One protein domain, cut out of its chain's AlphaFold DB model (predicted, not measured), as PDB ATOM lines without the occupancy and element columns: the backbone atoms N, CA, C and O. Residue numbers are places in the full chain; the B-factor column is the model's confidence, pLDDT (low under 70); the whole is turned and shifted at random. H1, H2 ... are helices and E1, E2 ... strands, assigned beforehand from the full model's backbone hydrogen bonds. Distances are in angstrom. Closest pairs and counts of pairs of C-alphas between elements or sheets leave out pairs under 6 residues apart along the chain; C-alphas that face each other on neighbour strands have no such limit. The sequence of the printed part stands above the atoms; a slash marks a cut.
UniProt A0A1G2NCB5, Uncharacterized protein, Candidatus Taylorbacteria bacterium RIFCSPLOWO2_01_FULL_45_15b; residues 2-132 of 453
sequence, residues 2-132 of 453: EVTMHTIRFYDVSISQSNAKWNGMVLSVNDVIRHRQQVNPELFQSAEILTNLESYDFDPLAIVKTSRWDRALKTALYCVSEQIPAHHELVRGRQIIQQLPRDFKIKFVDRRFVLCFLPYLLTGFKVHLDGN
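AT A GLANCE: This is residues 2 to 132 of the 453 residues of an uncharacterized protein of Candidatus Taylorbacteria bacterium RIFCSPLOWO2_01_FULL_45_15b (UniProt A0A1G2NCB5). A small hairpin of two short strands, E1 and E2, sits at one side of a helical core in which H3 and H6 cross closely at a steep angle. H1 crosses H3 near its last residues and H4 crosses it nearer its first ones, while the short H2 and H5 lie far from the middle and two long loops run along the outside. The printed part has 131 residues, with two named strands and then six named helices in the order E1, E2, H1 to H6; the sheet is antiparallel and the class is mostly helix. The whole is compact, with a radius of gyration of the C-alphas of 14.3 A and spans of 39 by 36 by 26 A.

IN THESE COORDINATES: E1 is residues 7 to 9, 6.9 A, with C-alpha 7 at (-12.556, 55.365, 26.358), and E2 is residues 26 to 28, 7.1 A. H3, the longest helix, is residues 66 to 81, 22.1 A, with C-alpha 66 at (-9.736, 41.744, 8.541). H6 is residues 111 to 124, 19.6 A, and ends with C-alpha 124 at (-25.496, 39.795, 24.778). H4 is residues 87 to 99, 18.7 A, and H1 residues 29 to 39, 15.7 A. H5 is residues 102 to 108, 10.1 A, and H2 residues 41 to 46, 9.0 A.

HOW THE PARTS SIT: E1 and E2 form an antiparallel hairpin, with N 8 and O 27 within hydrogen-bond range at 2.9 A. The closest C-alphas of E1 and H6, Ile 8 and Cys 116, are 5.5 A apart. H6 touches H3, the hub, at a steep tilt of 58 degrees, closest at the C-alphas of Leu 77 and Pro 119, 4.8 A. Residues 75 to 79 of H3 touch H1, closest at the C-alphas of Cys 79 and Ile 33, 6.2 A. Residues 70 to 74 of H3 touch residues 90 to 91 of H4, closest at the C-alphas of Asp 70 and Leu 90, 6.0 A. H2 is close to H1 but not clearly touching, with the C-alphas of Phe 44 and Gln 37 6.5 A apart. H5 and H6 meet only through their link. Every O i to N i+4 pair is within hydrogen-bond range in H1 to H5, and 7 of 10 are in H6.

THE WHOLE: The C-alphas farthest apart, those of Gln 38 and Asn 132, are 43.5 A apart. The printed part has no cut. The links E1 to E2 and H2 to H3 are long. Mean pLDDT of the printed part is 90.9; residues 2 to 5 are under 70.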
ATOM      1  N   GLU A   2     -13.841  65.963  26.614       34.19
ATOM      2  CA  GLU A   2     -13.651  65.257  25.342       34.19
ATOM      3  C   GLU A   2     -13.424  63.774  25.641       34.19
ATOM      4  O   GLU A   2     -12.428  63.382  26.244       34.19
ATOM      5  N   VAL A   3     -14.402  62.950  25.278       49.06
ATOM      6  CA  VAL A   3     -14.290  61.495  25.325       49.06
ATOM      7  C   VAL A   3     -13.351  61.113  24.182       49.06
ATOM      8  O   VAL A   3     -13.737  61.192  23.016       49.06
ATOM      9  N   THR A   4     -12.099  60.777  24.493       54.72
ATOM     10  CA  THR A   4     -11.126  60.350  23.477       54.72
ATOM     11  C   THR A   4     -11.624  59.073  22.787       54.72
ATOM     12  O   THR A   4     -12.387  58.295  23.364       54.72
ATOM     13  N   MET A   5     -11.195  58.817  21.542       63.94
ATOM     14  CA  MET A   5     -11.644  57.676  20.710       63.94
ATOM     15  C   MET A   5     -11.394  56.273  21.322       63.94
ATOM     16  O   MET A   5     -11.666  55.257  20.676       63.94
ATOM     17  N   HIS A   6     -10.839  56.193  22.535       75.44
ATOM     18  CA  HIS A   6     -10.392  54.968  23.199       75.44
ATOM     19  C   HIS A   6     -10.916  54.808  24.629       75.44
ATOM     20  O   HIS A   6     -10.417  53.947  25.352       75.44
ATOM     21  N   THR A   7     -11.908  55.595  25.059       88.62
ATOM     22  CA  THR A   7     -12.556  55.365  26.358       88.62
ATOM     23  C   THR A   7     -13.877  54.618  26.236       88.62
ATOM     24  O   THR A   7     -14.684  54.911  25.352       88.62
ATOM     25  N   ILE A   8     -14.117  53.717  27.182       91.25
ATOM     26  CA  ILE A   8     -15.338  52.927  27.344       91.25
ATOM     27  C   ILE A   8     -16.032  53.342  28.641       91.25
ATOM     28  O   ILE A   8     -15.368  53.506  29.668       91.25
ATOM     29  N   ARG A   9     -17.363  53.488  28.631       92.50
ATOM     30  CA  ARG A   9     -18.118  53.450  29.889       92.50
ATOM     31  C   ARG A   9     -18.299  51.986  30.259       92.50
ATOM     32  O   ARG A   9     -19.086  51.279  29.629       92.50
ATOM     33  N   PHE A  10     -17.500  51.525  31.210       94.88
ATOM     34  CA  PHE A  10     -17.355  50.109  31.492       94.88
ATOM     35  C   PHE A  10     -18.519  49.590  32.333       94.88
ATOM     36  O   PHE A  10     -18.946  50.212  33.297       94.88
ATOM     37  N   TYR A  11     -19.003  48.419  31.954       96.00
ATOM     38  CA  TYR A  11     -19.915  47.575  32.709       96.00
ATOM     39  C   TYR A  11     -19.421  46.139  32.570       96.00
ATOM     40  O   TYR A  11     -19.210  45.657  31.455       96.00
ATOM     41  N   ASP A  12     -19.192  45.461  33.685       97.00
ATOM     42  CA  ASP A  12     -18.747  44.078  33.688       97.00
ATOM     43  C   ASP A  12     -19.924  43.169  33.341       97.00
ATOM     44  O   ASP A  12     -20.920  43.123  34.066       97.00
ATOM     45  N   VAL A  13     -19.827  42.420  32.247       96.69
ATOM     46  CA  VAL A  13     -20.834  41.414  31.875       96.69
ATOM     47  C   VAL A  13     -20.335  39.990  32.099       96.69
ATOM     48  O   VAL A  13     -21.070  39.041  31.826       96.69
ATOM     49  N   SER A  14     -19.122  39.827  32.631       95.56
ATOM     50  CA  SER A  14     -18.519  38.522  32.896       95.56
ATOM     51  C   SER A  14     -19.292  37.699  33.913       95.56
ATOM     52  O   SER A  14     -19.957  38.242  34.795       95.56
ATOM     53  N   ILE A  15     -19.174  36.370  33.808       93.19
ATOM     54  CA  ILE A  15     -19.793  35.445  34.765       93.19
ATOM     55  C   ILE A  15     -19.245  35.687  36.175       93.19
ATOM     56  O   ILE A  15     -20.021  35.617  37.117       93.19
ATOM     57  N   SER A  16     -17.953  36.009  36.321       91.12
ATOM     58  CA  SER A  16     -17.315  36.212  37.627       91.12
ATOM     59  C   SER A  16     -17.639  37.564  38.271       91.12
ATOM     60  O   SER A  16     -17.544  37.682  39.489       91.12
ATOM     61  N   GLN A  17     -18.043  38.574  37.485       92.44
ATOM     62  CA  GLN A  17     -18.218  39.961  37.945       92.44
ATOM     63  C   GLN A  17     -16.985  40.522  38.683       92.44
ATOM     64  O   GLN A  17     -17.108  41.399  39.543       92.44
ATOM     65  N   SER A  18     -15.785  40.024  38.358       90.81
ATOM     66  CA  SER A  18     -14.526  40.379  39.028       90.81
ATOM     67  C   SER A  18     -14.199  41.877  38.977       90.81
ATOM     68  O   SER A  18     -13.523  42.399  39.868       90.81
ATOM     69  N   ASN A  19     -14.735  42.593  37.985       93.94
ATOM     70  CA  ASN A  19     -14.534  44.019  37.757       93.94
ATOM     71  C   ASN A  19     -15.797  44.857  37.971       93.94
ATOM     72  O   ASN A  19     -15.853  45.995  37.510       93.94
ATOM     73  N   ALA A  20     -16.787  44.365  38.724       93.06
ATOM     74  CA  ALA A  20     -18.014  45.116  39.007       93.06
ATOM     75  C   ALA A  20     -17.766  46.494  39.659       93.06
ATOM     76  O   ALA A  20     -18.540  47.426  39.457       93.06
ATOM     77  N   LYS A  21     -16.646  46.668  40.376       93.69
ATOM     78  CA  LYS A  21     -16.208  47.965  40.934       93.69
ATOM     79  C   LYS A  21     -15.993  49.065  39.885       93.69
ATOM     80  O   LYS A  21     -15.905  50.233  40.241       93.69
ATOM     81  N   TRP A  22     -15.850  48.694  38.615       94.75
ATOM     82  CA  TRP A  22     -15.665  49.615  37.496       94.75
ATOM     83  C   TRP A  22     -16.963  49.960  36.768       94.75
ATOM     84  O   TRP A  22     -16.934  50.751  35.825       94.75
ATOM     85  N   ASN A  23     -18.094  49.382  37.180       94.44
ATOM     86  CA  ASN A  23     -19.380  49.624  36.537       94.44
ATOM     87  C   ASN A  23     -19.722  51.121  36.550       94.44
ATOM     88  O   ASN A  23     -19.645  51.791  37.576       94.44
ATOM     89  N   GLY A  24     -20.075  51.654  35.381       91.06
ATOM     90  CA  GLY A  24     -20.397  53.064  35.171       91.06
ATOM     91  C   GLY A  24     -19.189  53.997  35.025       91.06
ATOM     92  O   GLY A  24     -19.381  55.140  34.593       91.06
ATOM     93  N   MET A  25     -17.963  53.538  35.312       92.69
ATOM     94  CA  MET A  25     -16.746  54.342  35.168       92.69
ATOM     95  C   MET A  25     -16.372  54.528  33.696       92.69
ATOM     96  O   MET A  25     -16.538  53.628  32.874       92.69
ATOM     97  N   VAL A  26     -15.824  55.696  33.363       92.38
ATOM     98  CA  VAL A  26     -15.191  55.939  32.060       92.38
ATOM     99  C   VAL A  26     -13.721  55.553  32.177       92.38
ATOM    100  O   VAL A  26     -12.981  56.179  32.931       92.38
ATOM    101  N   LEU A  27     -13.312  54.515  31.453       93.00
ATOM    102  CA  LEU A  27     -11.960  53.952  31.499       93.00
ATOM    103  C   LEU A  27     -11.316  53.998  30.115       93.00
ATOM    104  O   LEU A  27     -12.023  53.894  29.112       93.00
ATOM    105  N   SER A  28      -9.983  54.083  30.038       91.31
ATOM    106  CA  SER A  28      -9.296  53.730  28.791       91.31
ATOM    107  C   SER A  28      -9.490  52.239  28.526       91.31
ATOM    108  O   SER A  28      -9.320  51.408  29.422       91.31
ATOM    109  N   VAL A  29      -9.798  51.878  27.279       89.62
ATOM    110  CA  VAL A  29      -9.868  50.475  26.847       89.62
ATOM    111  C   VAL A  29      -8.547  49.753  27.151       89.62
ATOM    112  O   VAL A  29      -8.555  48.587  27.544       89.62
ATOM    113  N   ASN A  30      -7.413  50.451  27.055       90.56
ATOM    114  CA  ASN A  30      -6.105  49.888  27.377       90.56
ATOM    115  C   ASN A  30      -5.915  49.585  28.864       90.56
ATOM    116  O   ASN A  30      -5.257  48.602  29.195       90.56
ATOM    117  N   ASP A  31      -6.485  50.384  29.764       92.25
ATOM    118  CA  ASP A  31      -6.379  50.113  31.201       92.25
ATOM    119  C   ASP A  31      -7.142  48.836  31.565       92.25
ATOM    120  O   ASP A  31      -6.638  47.999  32.320       92.25
ATOM    121  N   VAL A  32      -8.307  48.626  30.940       93.75
ATOM    122  CA  VAL A  32      -9.076  47.381  31.074       93.75
ATOM    123  C   VAL A  32      -8.267  46.190  30.550       93.75
ATOM    124  O   VAL A  32      -8.170  45.166  31.229       93.75
ATOM    125  N   ILE A  33      -7.630  46.329  29.383       93.38
ATOM    126  CA  ILE A  33      -6.772  45.292  28.789       93.38
ATOM    127  C   ILE A  33      -5.609  44.933  29.710       93.38
ATOM    128  O   ILE A  33      -5.413  43.754  30.008       93.38
ATOM    129  N   ARG A  34      -4.845  45.927  30.180       92.31
ATOM    130  CA  ARG A  34      -3.679  45.697  31.047       92.31
ATOM    131  C   ARG A  34      -4.081  44.967  32.320       92.31
ATOM    132  O   ARG A  34      -3.398  44.032  32.728       92.31
ATOM    133  N   HIS A  35      -5.207  45.345  32.918       93.44
ATOM    134  CA  HIS A  35      -5.710  44.651  34.094       93.44
ATOM    135  C   HIS A  35      -6.095  43.199  33.794       93.44
ATOM    136  O   HIS A  35      -5.686  42.289  34.510       93.44
ATOM    137  N   ARG A  36      -6.819  42.951  32.696       92.56
ATOM    138  CA  ARG A  36      -7.177  41.591  32.264       92.56
ATOM    139  C   ARG A  36      -5.942  40.734  31.969       92.56
ATOM    140  O   ARG A  36      -5.942  39.548  32.291       92.56
ATOM    141  N   GLN A  37      -4.894  41.330  31.405       92.56
ATOM    142  CA  GLN A  37      -3.618  40.668  31.141       92.56
ATOM    143  C   GLN A  37      -2.886  40.302  32.432       92.56
ATOM    144  O   GLN A  37      -2.328  39.214  32.517       92.56
ATOM    145  N   GLN A  38      -2.899  41.177  33.438       91.69
ATOM    146  CA  GLN A  38      -2.304  40.887  34.745       91.69
ATOM    147  C   GLN A  38      -2.996  39.710  35.439       91.69
ATOM    148  O   GLN A  38      -2.330  38.912  36.090       91.69
ATOM    149  N   VAL A  39      -4.319  39.592  35.283       88.75
ATOM    150  CA  VAL A  39      -5.103  38.498  35.874       88.75
ATOM    151  C   VAL A  39      -4.865  37.169  35.152       88.75
ATOM    152  O   VAL A  39      -4.812  36.134  35.808       88.75
ATOM    153  N   ASN A  40      -4.721  37.171  33.821       88.44
ATOM    154  CA  ASN A  40      -4.540  35.938  33.049       88.44
ATOM    155  C   ASN A  40      -3.566  36.109  31.859       88.44
ATOM    156  O   ASN A  40      -4.002  36.183  30.706       88.44
ATOM    157  N   PRO A  41      -2.245  36.183  32.106       89.19
ATOM    158  CA  PRO A  41      -1.257  36.484  31.065       89.19
ATOM    159  C   PRO A  41      -1.092  35.356  30.034       89.19
ATOM    160  O   PRO A  41      -0.849  35.630  28.857       89.19
ATOM    161  N   GLU A  42      -1.254  34.097  30.443       89.44
ATOM    162  CA  GLU A  42      -1.126  32.928  29.559       89.44
ATOM    163  C   GLU A  42      -2.249  32.872  28.518       89.44
ATOM    164  O   GLU A  42      -2.022  32.526  27.353       89.44
ATOM    165  N   LEU A  43      -3.462  33.285  28.901       88.31
ATOM    166  CA  LEU A  43      -4.584  33.374  27.973       88.31
ATOM    167  C   LEU A  43      -4.333  34.407  26.876       88.31
ATOM    168  O   LEU A  43      -4.730  34.201  25.733       88.31
ATOM    169  N   PHE A  44      -3.638  35.501  27.192       90.19
ATOM    170  CA  PHE A  44      -3.323  36.516  26.189       90.19
ATOM    171  C   PHE A  44      -2.413  35.977  25.093       90.19
ATOM    172  O   PHE A  44      -2.620  36.274  23.917       90.19
ATOM    173  N   GLN A  45      -1.447  35.145  25.474       86.88
ATOM    174  CA  GLN A  45      -0.548  34.499  24.526       86.88
ATOM    175  C   GLN A  45      -1.278  33.409  23.734       86.88
ATOM    176  O   GLN A  45      -1.285  33.441  22.505       86.88
ATOM    177  N   SER A  46      -1.941  32.479  24.426       88.31
ATOM    178  CA  SER A  46      -2.581  31.313  23.797       88.31
ATOM    179  C   SER A  46      -3.798  31.667  22.937       88.31
ATOM    180  O   SER A  46      -4.040  31.024  21.917       88.31
ATOM    181  N   ALA A  47      -4.550  32.708  23.301       83.88
ATOM    182  CA  ALA A  47      -5.711  33.175  22.554       83.88
ATOM    183  C   ALA A  47      -5.415  34.403  21.673       83.88
ATOM    184  O   ALA A  47      -6.360  35.013  21.177       83.88
ATOM    185  N   GLU A  48      -4.154  34.770  21.436       87.06
ATOM    186  CA  GLU A  48      -3.776  35.927  20.602       87.06
ATOM    187  C   GLU A  48      -4.517  37.235  20.973       87.06
ATOM    188  O   GLU A  48      -4.942  38.000  20.099       87.06
ATOM    189  N   ILE A  49      -4.734  37.476  22.269       89.88
ATOM    190  CA  ILE A  49      -5.393  38.693  22.762       89.88
ATOM    191  C   ILE A  49      -4.363  39.821  22.797       89.88
ATOM    192  O   ILE A  49      -3.226  39.642  23.236       89.88
ATOM    193  N   LEU A  50      -4.758  41.000  22.324       90.38
ATOM    194  CA  LEU A  50      -3.865  42.147  22.229       90.38
ATOM    195  C   LEU A  50      -3.632  42.765  23.609       90.38
ATOM    196  O   LEU A  50      -4.560  42.939  24.391       90.38
ATOM    197  N   THR A  51      -2.387  43.154  23.877       88.75
ATOM    198  CA  THR A  51      -1.969  43.818  25.124       88.75
ATOM    199  C   THR A  51      -2.076  45.343  25.050       88.75
ATOM    200  O   THR A  51      -2.000  46.030  26.067       88.75
ATOM    201  N   ASN A  52      -2.256  45.889  23.843       85.81
ATOM    202  CA  ASN A  52      -2.429  47.314  23.583       85.81
ATOM    203  C   ASN A  52      -3.275  47.518  22.314       85.81
ATOM    204  O   ASN A  52      -2.934  46.992  21.253       85.81
ATOM    205  N   LEU A  53      -4.364  48.284  22.426       84.56
ATOM    206  CA  LEU A  53      -5.237  48.689  21.321       84.56
ATOM    207  C   LEU A  53      -5.043  50.140  20.857       84.56
ATOM    208  O   LEU A  53      -5.427  50.443  19.730       84.56
ATOM    209  N   GLU A  54      -4.462  51.030  21.662       73.81
ATOM    210  CA  GLU A  54      -4.250  52.446  21.290       73.81
ATOM    211  C   GLU A  54      -3.345  52.580  20.062       73.81
ATOM    212  O   GLU A  54      -3.687  53.288  19.120       73.81
ATOM    213  N   SER A  55      -2.230  51.846  20.019       72.81
ATOM    214  CA  SER A  55      -1.313  51.846  18.868       72.81
ATOM    215  C   SER A  55      -1.678  50.817  17.792       72.81
ATOM    216  O   SER A  55      -0.989  50.701  16.776       72.81
ATOM    217  N   TYR A  56      -2.755  50.051  17.996       85.62
ATOM    218  CA  TYR A  56      -3.132  48.968  17.099       85.62
ATOM    219  C   TYR A  56      -3.994  49.474  15.941       85.62
ATOM    220  O   TYR A  56      -5.170  49.824  16.092       85.62
ATOM    221  N   ASP A  57      -3.394  49.498  14.756       87.56
ATOM    222  CA  ASP A  57      -4.037  49.940  13.524       87.56
ATOM    223  C   ASP A  57      -4.952  48.851  12.934       87.56
ATOM    224  O   ASP A  57      -4.479  47.809  12.456       87.56
ATOM    225  N   PHE A  58      -6.259  49.126  12.952       90.31
ATOM    226  CA  PHE A  58      -7.314  48.330  12.329       90.31
ATOM    227  C   PHE A  58      -8.362  49.256  11.689       90.31
ATOM    228  O   PHE A  58      -8.624  50.346  12.199       90.31
ATOM    229  N   ASP A  59      -8.967  48.796  10.592       91.50
ATOM    230  CA  ASP A  59     -10.051  49.481   9.880       91.50
ATOM    231  C   ASP A  59     -11.404  49.161  10.536       91.50
ATOM    232  O   ASP A  59     -11.811  47.999  10.479       91.50
ATOM    233  N   PRO A  60     -12.130  50.132  11.130       92.00
ATOM    234  CA  PRO A  60     -13.420  49.890  11.778       92.00
ATOM    235  C   PRO A  60     -14.480  49.237  10.889       92.00
ATOM    236  O   PRO A  60     -15.304  48.477  11.399       92.00
ATOM    237  N   LEU A  61     -14.437  49.481   9.575       92.94
ATOM    238  CA  LEU A  61     -15.378  48.898   8.616       92.94
ATOM    239  C   LEU A  61     -15.069  47.428   8.297       92.94
ATOM    240  O   LEU A  61     -15.868  46.768   7.630       92.94
ATOM    241  N   ALA A  62     -13.929  46.917   8.772       90.38
ATOM    242  CA  ALA A  62     -13.435  45.569   8.521       90.38
ATOM    243  C   ALA A  62     -13.322  45.225   7.022       90.38
ATOM    244  O   ALA A  62     -13.492  44.065   6.637       90.38
ATOM    245  N   ILE A  63     -13.049  46.221   6.173       86.25
ATOM    246  CA  ILE A  63     -12.844  46.048   4.730       86.25
ATOM    247  C   ILE A  63     -11.380  45.685   4.479       86.25
ATOM    248  O   ILE A  63     -11.080  44.741   3.747       86.25
ATOM    249  N   VAL A  64     -10.462  46.405   5.125       83.12
ATOM    250  CA  VAL A  64      -9.013  46.201   5.013       83.12
ATOM    251  C   VAL A  64      -8.482  45.611   6.325       83.12
ATOM    252  O   VAL A  64      -8.936  45.965   7.406       83.12
ATOM    253  N   LYS A  65      -7.491  44.709   6.270       83.56
ATOM    254  CA  LYS A  65      -6.859  44.105   7.470       83.56
ATOM    255  C   LYS A  65      -7.860  43.376   8.391       83.56
ATOM    256  O   LYS A  65      -7.827  43.536   9.609       83.56
ATOM    257  N   THR A  66      -8.713  42.528   7.818       89.12
ATOM    258  CA  THR A  66      -9.736  41.744   8.541       89.12
ATOM    259  C   THR A  66      -9.186  40.968   9.743       89.12
ATOM    260  O   THR A  66      -9.804  40.967  10.801       89.12
ATOM    261  N   SER A  67      -7.991  40.382   9.632       90.50
ATOM    262  CA  SER A  67      -7.333  39.675  10.742       90.50
ATOM    263  C   SER A  67      -7.006  40.582  11.933       90.50
ATOM    264  O   SER A  67      -7.096  40.157  13.083       90.50
ATOM    265  N   ARG A  68      -6.654  41.847  11.678       92.69
ATOM    266  CA  ARG A  68      -6.415  42.836  12.734       92.69
ATOM    267  C   ARG A  68      -7.719  43.255  13.398       92.69
ATOM    268  O   ARG A  68      -7.776  43.323  14.622       92.69
ATOM    269  N   TRP A  69      -8.769  43.477  12.612       94.94
ATOM    270  CA  TRP A  69     -10.098  43.765  13.155       94.94
ATOM    271  C   TRP A  69     -10.589  42.627  14.062       94.94
ATOM    272  O   TRP A  69     -11.032  42.885  15.178       94.94
ATOM    273  N   ASP A  70     -10.408  41.369  13.644       94.88
ATOM    274  CA  ASP A  70     -10.793  40.190  14.431       94.88
ATOM    275  C   ASP A  70     -10.076  40.142  15.780       94.88
ATOM    276  O   ASP A  70     -10.714  39.914  16.807       94.88
ATOM    277  N   ARG A  71      -8.765  40.411  15.804       94.44
ATOM    278  CA  ARG A  71      -7.987  40.478  17.052       94.44
ATOM    279  C   ARG A  71      -8.423  41.638  17.946       94.44
ATOM    280  O   ARG A  71      -8.511  41.465  19.163       94.44
ATOM    281  N   ALA A  72      -8.733  42.795  17.362       95.00
ATOM    282  CA  ALA A  72      -9.210  43.958  18.106       95.00
ATOM    283  C   ALA A  72     -10.572  43.692  18.764       95.00
ATOM    284  O   ALA A  72     -10.715  43.866  19.977       95.00
ATOM    285  N   LEU A  73     -11.543  43.183  18.000       95.81
ATOM    286  CA  LEU A  73     -12.861  42.837  18.530       95.81
ATOM    287  C   LEU A  73     -12.782  41.690  19.546       95.81
ATOM    288  O   LEU A  73     -13.416  41.770  20.597       95.81
ATOM    289  N   LYS A  74     -11.985  40.646  19.278       96.62
ATOM    290  CA  LYS A  74     -11.751  39.542  20.225       96.62
ATOM    291  C   LYS A  74     -11.255  40.059  21.572       96.62
ATOM    292  O   LYS A  74     -11.760  39.644  22.612       96.62
ATOM    293  N   THR A  75     -10.300  40.985  21.539       96.00
ATOM    294  CA  THR A  75      -9.745  41.616  22.740       96.00
ATOM    295  C   THR A  75     -10.813  42.394  23.499       96.00
ATOM    296  O   THR A  75     -10.969  42.200  24.704       96.00
ATOM    297  N   ALA A  76     -11.600  43.218  22.806       95.56
ATOM    298  CA  ALA A  76     -12.665  44.000  23.427       95.56
ATOM    299  C   ALA A  76     -13.777  43.118  24.032       95.56
ATOM    300  O   ALA A  76     -14.216  43.367  25.154       95.56
ATOM    301  N   LEU A  77     -14.179  42.046  23.340       96.31
ATOM    302  CA  LEU A  77     -15.145  41.057  23.837       96.31
ATOM    303  C   LEU A  77     -14.662  40.373  25.113       96.31
ATOM    304  O   LEU A  77     -15.406  40.295  26.092       96.31
ATOM    305  N   TYR A  78     -13.408  39.928  25.128       95.88
ATOM    306  CA  TYR A  78     -12.821  39.333  26.322       95.88
ATOM    307  C   TYR A  78     -12.751  40.337  27.482       95.88
ATOM    308  O   TYR A  78     -13.050  39.986  28.621       95.88
ATOM    309  N   CYS A  79     -12.439  41.606  27.210       94.38
ATOM    310  CA  CYS A  79     -12.352  42.631  28.250       94.38
ATOM    311  C   CYS A  79     -13.665  42.822  29.018       94.38
ATOM    312  O   CYS A  79     -13.640  42.886  30.252       94.38
ATOM    313  N   VAL A  80     -14.795  42.878  28.306       96.00
ATOM    314  CA  VAL A  80     -16.115  43.099  28.920       96.00
ATOM    315  C   VAL A  80     -16.731  41.822  29.497       96.00
ATOM    316  O   VAL A  80     -17.487  41.907  30.459       96.00
ATOM    317  N   SER A  81     -16.413  40.643  28.944       95.75
ATOM    318  CA  SER A  81     -17.122  39.391  29.263       95.75
ATOM    319  C   SER A  81     -16.294  38.295  29.936       95.75
ATOM    320  O   SER A  81     -16.883  37.345  30.439       95.75
ATOM    321  N   GLU A  82     -14.961  38.387  29.942       95.00
ATOM    322  CA  GLU A  82     -14.038  37.280  30.278       95.00
ATOM    323  C   GLU A  82     -14.240  36.004  29.447       95.00
ATOM    324  O   GLU A  82     -13.723  34.946  29.795       95.00
ATOM    325  N   GLN A  83     -14.986  36.078  28.348       95.06
ATOM    326  CA  GLN A  83     -15.249  34.941  27.476       95.06
ATOM    327  C   GLN A  83     -14.528  35.122  26.149       95.06
ATOM    328  O   GLN A  83     -14.410  36.235  25.625       95.06
ATOM    329  N   ILE A  84     -14.065  34.013  25.577       95.12
ATOM    330  CA  ILE A  84     -13.396  34.031  24.278       95.12
ATOM    331  C   ILE A  84     -14.441  33.812  23.178       95.12
ATOM    332  O   ILE A  84     -15.094  32.766  23.153       95.12
ATOM    333  N   PRO A  85     -14.612  34.750  22.230       95.81
ATOM    334  CA  PRO A  85     -15.494  34.522  21.096       95.81
ATOM    335  C   PRO A  85     -14.921  33.453  20.169       95.81
ATOM    336  O   PRO A  85     -13.721  33.429  19.872       95.81
ATOM    337  N   ALA A  86     -15.796  32.600  19.648       94.62
ATOM    338  CA  ALA A  86     -15.436  31.722  18.547       94.62
ATOM    339  C   ALA A  86     -15.252  32.534  17.252       94.62
ATOM    340  O   ALA A  86     -15.848  33.596  17.071       94.62
ATOM    341  N   HIS A  87     -14.474  32.010  16.297       93.69
ATOM    342  CA  HIS A  87     -14.212  32.720  15.037       93.69
ATOM    343  C   HIS A  87     -15.501  33.111  14.292       93.69
ATOM    344  O   HIS A  87     -15.603  34.217  13.768       93.69
ATOM    345  N   HIS A  88     -16.520  32.246  14.298       94.19
ATOM    346  CA  HIS A  88     -17.796  32.552  13.655       94.19
ATOM    347  C   HIS A  88     -18.525  33.742  14.304       94.19
ATOM    348  O   HIS A  88     -19.220  34.461  13.599       94.19
ATOM    349  N   GLU A  89     -18.349  34.004  15.602       95.19
ATOM    350  CA  GLU A  89     -18.939  35.172  16.276       95.19
ATOM    351  C   GLU A  89     -18.234  36.472  15.856       95.19
ATOM    352  O   GLU A  89     -18.894  37.491  15.648       95.19
ATOM    353  N   LEU A  90     -16.918  36.423  15.615       96.06
ATOM    354  CA  LEU A  90     -16.163  37.545  15.035       96.06
ATOM    355  C   LEU A  90     -16.604  37.822  13.589       96.06
ATOM    356  O   LEU A  90     -16.872  38.966  13.222       96.06
ATOM    357  N   VAL A  91     -16.763  36.763  12.787       95.50
ATOM    358  CA  VAL A  91     -17.292  36.855  11.415       95.50
ATOM    359  C   VAL A  91     -18.684  37.493  11.412       95.50
ATOM    360  O   VAL A  91     -18.946  38.363  10.580       95.50
ATOM    361  N   ARG A  92     -19.562  37.117  12.353       95.62
ATOM    362  CA  ARG A  92     -20.899  37.720  12.498       95.62
ATOM    363  C   ARG A  92     -20.819  39.212  12.805       95.62
ATOM    364  O   ARG A  92     -21.565  39.974  12.200       95.62
ATOM    365  N   GLY A  93     -19.882  39.643  13.649       96.38
ATOM    366  CA  GLY A  93     -19.614  41.064  13.887       96.38
ATOM    367  C   GLY A  93     -19.326  41.845  12.599       96.38
ATOM    368  O   GLY A  93     -19.920  42.899  12.371       96.38
ATOM    369  N   ARG A  94     -18.488  41.300  11.706       95.38
ATOM    370  CA  ARG A  94     -18.214  41.924  10.396       95.38
ATOM    371  C   ARG A  94     -19.443  41.947   9.499       95.38
ATOM    372  O   ARG A  94     -19.707  42.953   8.853       95.38
ATOM    373  N   GLN A  95     -20.197  40.851   9.458       96.19
ATOM    374  CA  GLN A  95     -21.401  40.752   8.631       96.19
ATOM    375  C   GLN A  95     -22.467  41.763   9.058       96.19
ATOM    376  O   GLN A  95     -23.080  42.387   8.196       96.19
ATOM    377  N   ILE A  96     -22.631  41.987  10.366       96.81
ATOM    378  CA  ILE A  96     -23.496  43.049  10.893       96.81
ATOM    379  C   ILE A  96     -23.046  44.403  10.343       96.81
ATOM    380  O   ILE A  96     -23.858  45.114   9.760       96.81
ATOM    381  N   ILE A  97     -21.753  44.739  10.454       96.56
ATOM    382  CA  ILE A  97     -21.223  46.005   9.925       96.56
ATOM    383  C   ILE A  97     -21.472  46.123   8.421       96.56
ATOM    384  O   ILE A  97     -21.932  47.163   7.957       96.56
ATOM    385  N   GLN A  98     -21.211  45.067   7.653       95.19
ATOM    386  CA  GLN A  98     -21.414  45.059   6.205       95.19
ATOM    387  C   GLN A  98     -22.863  45.382   5.825       95.19
ATOM    388  O   GLN A  98     -23.075  46.167   4.894       95.19
ATOM    389  N   GLN A  99     -23.830  44.845   6.571       95.69
ATOM    390  CA  GLN A  99     -25.258  45.060   6.341       95.69
ATOM    391  C   GLN A  99     -25.803  46.393   6.873       95.69
ATOM    392  O   GLN A  99     -26.904  46.785   6.490       95.69
ATOM    393  N   LEU A 100     -25.051  47.135   7.696       96.19
ATOM    394  CA  LEU A 100     -25.469  48.479   8.100       96.19
ATOM    395  C   LEU A 100     -25.618  49.399   6.868       96.19
ATOM    396  O   LEU A 100     -24.801  49.316   5.935       96.19
ATOM    397  N   PRO A 101     -26.605  50.320   6.867       95.19
ATOM    398  CA  PRO A 101     -26.776  51.302   5.799       95.19
ATOM    399  C   PRO A 101     -25.496  52.102   5.530       95.19
ATOM    400  O   PRO A 101     -24.716  52.383   6.443       95.19
ATOM    401  N   ARG A 102     -25.267  52.499   4.272       94.81
ATOM    402  CA  ARG A 102     -24.054  53.240   3.875       94.81
ATOM    403  C   ARG A 102     -23.864  54.517   4.697       94.81
ATOM    404  O   ARG A 102     -22.781  54.727   5.236       94.81
ATOM    405  N   ASP A 103     -24.920  55.310   4.832       93.69
ATOM    406  CA  ASP A 103     -24.871  56.581   5.561       93.69
ATOM    407  C   ASP A 103     -24.634  56.360   7.058       93.69
ATOM    408  O   ASP A 103     -23.912  57.123   7.697       93.69
ATOM    409  N   PHE A 104     -25.161  55.256   7.599       93.62
ATOM    410  CA  PHE A 104     -24.889  54.843   8.971       93.62
ATOM    411  C   PHE A 104     -23.406  54.517   9.166       93.62
ATOM    412  O   PHE A 104     -22.783  55.026  10.095       93.62
ATOM    413  N   LYS A 105     -22.825  53.704   8.275       94.62
ATOM    414  CA  LYS A 105     -21.405  53.323   8.334       94.62
ATOM    415  C   LYS A 105     -20.487  54.538   8.334       94.62
ATOM    416  O   LYS A 105     -19.627  54.636   9.200       94.62
ATOM    417  N   ILE A 106     -20.708  55.464   7.400       91.31
ATOM    418  CA  ILE A 106     -19.897  56.682   7.257       91.31
ATOM    419  C   ILE A 106     -19.972  57.543   8.519       91.31
ATOM    420  O   ILE A 106     -18.967  58.112   8.936       91.31
ATOM    421  N   LYS A 107     -21.160  57.649   9.120       90.50
ATOM    422  CA  LYS A 107     -21.401  58.555  10.243       90.50
ATOM    423  C   LYS A 107     -21.017  57.970  11.604       90.50
ATOM    424  O   LYS A 107     -20.606  58.727  12.475       90.50
ATOM    425  N   PHE A 108     -21.200  56.665  11.807       90.94
ATOM    426  CA  PHE A 108     -21.213  56.074  13.150       90.94
ATOM    427  C   PHE A 108     -20.282  54.878  13.350       90.94
ATOM    428  O   PHE A 108     -20.009  54.537  14.498       90.94
ATOM    429  N   VAL A 109     -19.803  54.216  12.291       93.25
ATOM    430  CA  VAL A 109     -18.936  53.037  12.450       93.25
ATOM    431  C   VAL A 109     -17.479  53.484  12.529       93.25
ATOM    432  O   VAL A 109     -16.746  53.496  11.543       93.25
ATOM    433  N   ASP A 110     -17.073  53.853  13.739       91.38
ATOM    434  CA  ASP A 110     -15.709  54.238  14.094       91.38
ATOM    435  C   ASP A 110     -15.050  53.212  15.044       91.38
ATOM    436  O   ASP A 110     -15.577  52.129  15.321       91.38
ATOM    437  N   ARG A 111     -13.857  53.533  15.562       91.69
ATOM    438  CA  ARG A 111     -13.166  52.660  16.527       91.69
ATOM    439  C   ARG A 111     -13.967  52.477  17.816       91.69
ATOM    440  O   ARG A 111     -13.940  51.387  18.382       91.69
ATOM    441  N   ARG A 112     -14.685  53.500  18.279       90.12
ATOM    442  CA  ARG A 112     -15.488  53.430  19.505       90.12
ATOM    443  C   ARG A 112     -16.686  52.505  19.311       90.12
ATOM    444  O   ARG A 112     -16.949  51.683  20.188       90.12
ATOM    445  N   PHE A 113     -17.342  52.543  18.155       93.19
ATOM    446  CA  PHE A 113     -18.388  51.588  17.786       93.19
ATOM    447  C   PHE A 113     -17.886  50.146  17.930       93.19
ATOM    448  O   PHE A 113     -18.506  49.335  18.618       93.19
ATOM    449  N   VAL A 114     -16.728  49.834  17.340       94.12
ATOM    450  CA  VAL A 114     -16.168  48.471  17.325       94.12
ATOM    451  C   VAL A 114     -15.637  48.032  18.692       94.12
ATOM    452  O   VAL A 114     -15.779  46.865  19.047       94.12
ATOM    453  N   LEU A 115     -15.022  48.935  19.461       93.56
ATOM    454  CA  LEU A 115     -14.346  48.590  20.718       93.56
ATOM    455  C   LEU A 115     -15.206  48.764  21.971       93.56
ATOM    456  O   LEU A 115     -14.876  48.187  23.001       93.56
ATOM    457  N   CYS A 116     -16.269  49.568  21.914       92.75
ATOM    458  CA  CYS A 116     -17.042  49.949  23.100       92.75
ATOM    459  C   CYS A 116     -18.522  49.580  22.996       92.75
ATOM    460  O   CYS A 116     -19.117  49.262  24.015       92.75
ATOM    461  N   PHE A 117     -19.126  49.600  21.804       94.38
ATOM    462  CA  PHE A 117     -20.543  49.253  21.624       94.38
ATOM    463  C   PHE A 117     -20.732  47.800  21.164       94.38
ATOM    464  O   PHE A 117     -21.431  47.013  21.807       94.38
ATOM    465  N   LEU A 118     -20.078  47.426  20.061       96.12
ATOM    466  CA  LEU A 118     -20.210  46.110  19.438       96.12
ATOM    467  C   LEU A 118     -19.867  44.931  20.374       96.12
ATOM    468  O   LEU A 118     -20.547  43.908  20.269       96.12
ATOM    469  N   PRO A 119     -18.898  45.031  21.312       96.88
ATOM    470  CA  PRO A 119     -18.605  43.942  22.238       96.88
ATOM    471  C   PRO A 119     -19.793  43.603  23.139       96.88
ATOM    472  O   PRO A 119     -20.163  42.437  23.228       96.88
ATOM    473  N   TYR A 120     -20.463  44.600  23.732       97.38
ATOM    474  CA  TYR A 120     -21.658  44.343  24.539       97.38
ATOM    475  C   TYR A 120     -22.769  43.701  23.713       97.38
ATOM    476  O   TYR A 120     -23.382  42.729  24.155       97.38
ATOM    477  N   LEU A 121     -22.990  44.193  22.490       97.06
ATOM    478  CA  LEU A 121     -23.997  43.639  21.591       97.06
ATOM    479  C   LEU A 121     -23.725  42.155  21.277       97.06
ATOM    480  O   LEU A 121     -24.608  41.317  21.436       97.06
ATOM    481  N   LEU A 122     -22.503  41.803  20.871       97.44
ATOM    482  CA  LEU A 122     -22.157  40.425  20.496       97.44
ATOM    483  C   LEU A 122     -22.062  39.477  21.699       97.44
ATOM    484  O   LEU A 122     -22.372  38.287  21.577       97.44
ATOM    485  N   THR A 123     -21.684  39.989  22.873       97.25
ATOM    486  CA  THR A 123     -21.769  39.226  24.121       97.25
ATOM    487  C   THR A 123     -23.223  38.910  24.464       97.25
ATOM    488  O   THR A 123     -23.556  37.755  24.747       97.25
ATOM    489  N   GLY A 124     -24.095  39.913  24.395       96.06
ATOM    490  CA  GLY A 124     -25.496  39.795  24.778       96.06
ATOM    491  C   GLY A 124     -26.362  39.001  23.816       96.06
ATOM    492  O   GLY A 124     -27.283  38.332  24.273       96.06
ATOM    493  N   PHE A 125     -26.090  39.049  22.511       95.94
ATOM    494  CA  PHE A 125     -27.009  38.557  21.485       95.94
ATOM    495  C   PHE A 125     -26.326  37.591  20.517       95.94
ATOM    496  O   PHE A 125     -25.280  37.880  19.940       95.94
ATOM    497  N   LYS A 126     -26.951  36.427  20.310       95.00
ATOM    498  CA  LYS A 126     -26.571  35.488  19.249       95.00
ATOM    499  C   LYS A 126     -27.223  35.921  17.935       95.00
ATOM    500  O   LYS A 126     -28.371  36.368  17.953       95.00
ATOM    501  N   VAL A 127     -26.498  35.777  16.822       95.38
ATOM    502  CA  VAL A 127     -26.932  36.246  15.496       95.38
ATOM    503  C   VAL A 127     -26.845  35.139  14.448       95.38
ATOM    504  O   VAL A 127     -25.821  34.455  14.329       95.38
ATOM    505  N   HIS A 128     -27.900  34.990  13.651       94.19
ATOM    506  CA  HIS A 128     -27.960  34.091  12.500       94.19
ATOM    507  C   HIS A 128     -28.257  34.852  11.199       94.19
ATOM    508  O   HIS A 128     -28.677  36.004  11.222       94.19
ATOM    509  N   LEU A 129     -27.978  34.211  10.060       92.38
ATOM    510  CA  LEU A 129     -28.146  34.805   8.723       92.38
ATOM    511  C   LEU A 129     -29.444  34.388   8.023       92.38
ATOM    512  O   LEU A 129     -29.769  34.946   6.984       92.38
ATOM    513  N   ASP A 130     -30.134  33.378   8.548       85.44
ATOM    514  CA  ASP A 130     -31.425  32.940   8.019       85.44
ATOM    515  C   ASP A 130     -32.488  34.037   8.230       85.44
ATOM    516  O   ASP A 130     -32.464  34.748   9.236       85.44
ATOM    517  N   GLY A 131     -33.401  34.182   7.269       77.94
ATOM    518  CA  GLY A 131     -34.567  35.058   7.398       77.94
ATOM    519  C   GLY A 131     -35.663  34.446   8.278       77.94
ATOM    520  O   GLY A 131     -36.520  35.166   8.792       77.94
ATOM    521  N   ASN A 132     -35.628  33.127   8.478       84.88
ATOM    522  CA  ASN A 132     -36.571  32.417   9.331       84.88
ATOM    523  C   ASN A 132     -36.279  32.622  10.819       84.88
ATOM    524  O   ASN A 132     -35.159  32.897  11.235       84.88
TER     525      ASN A 132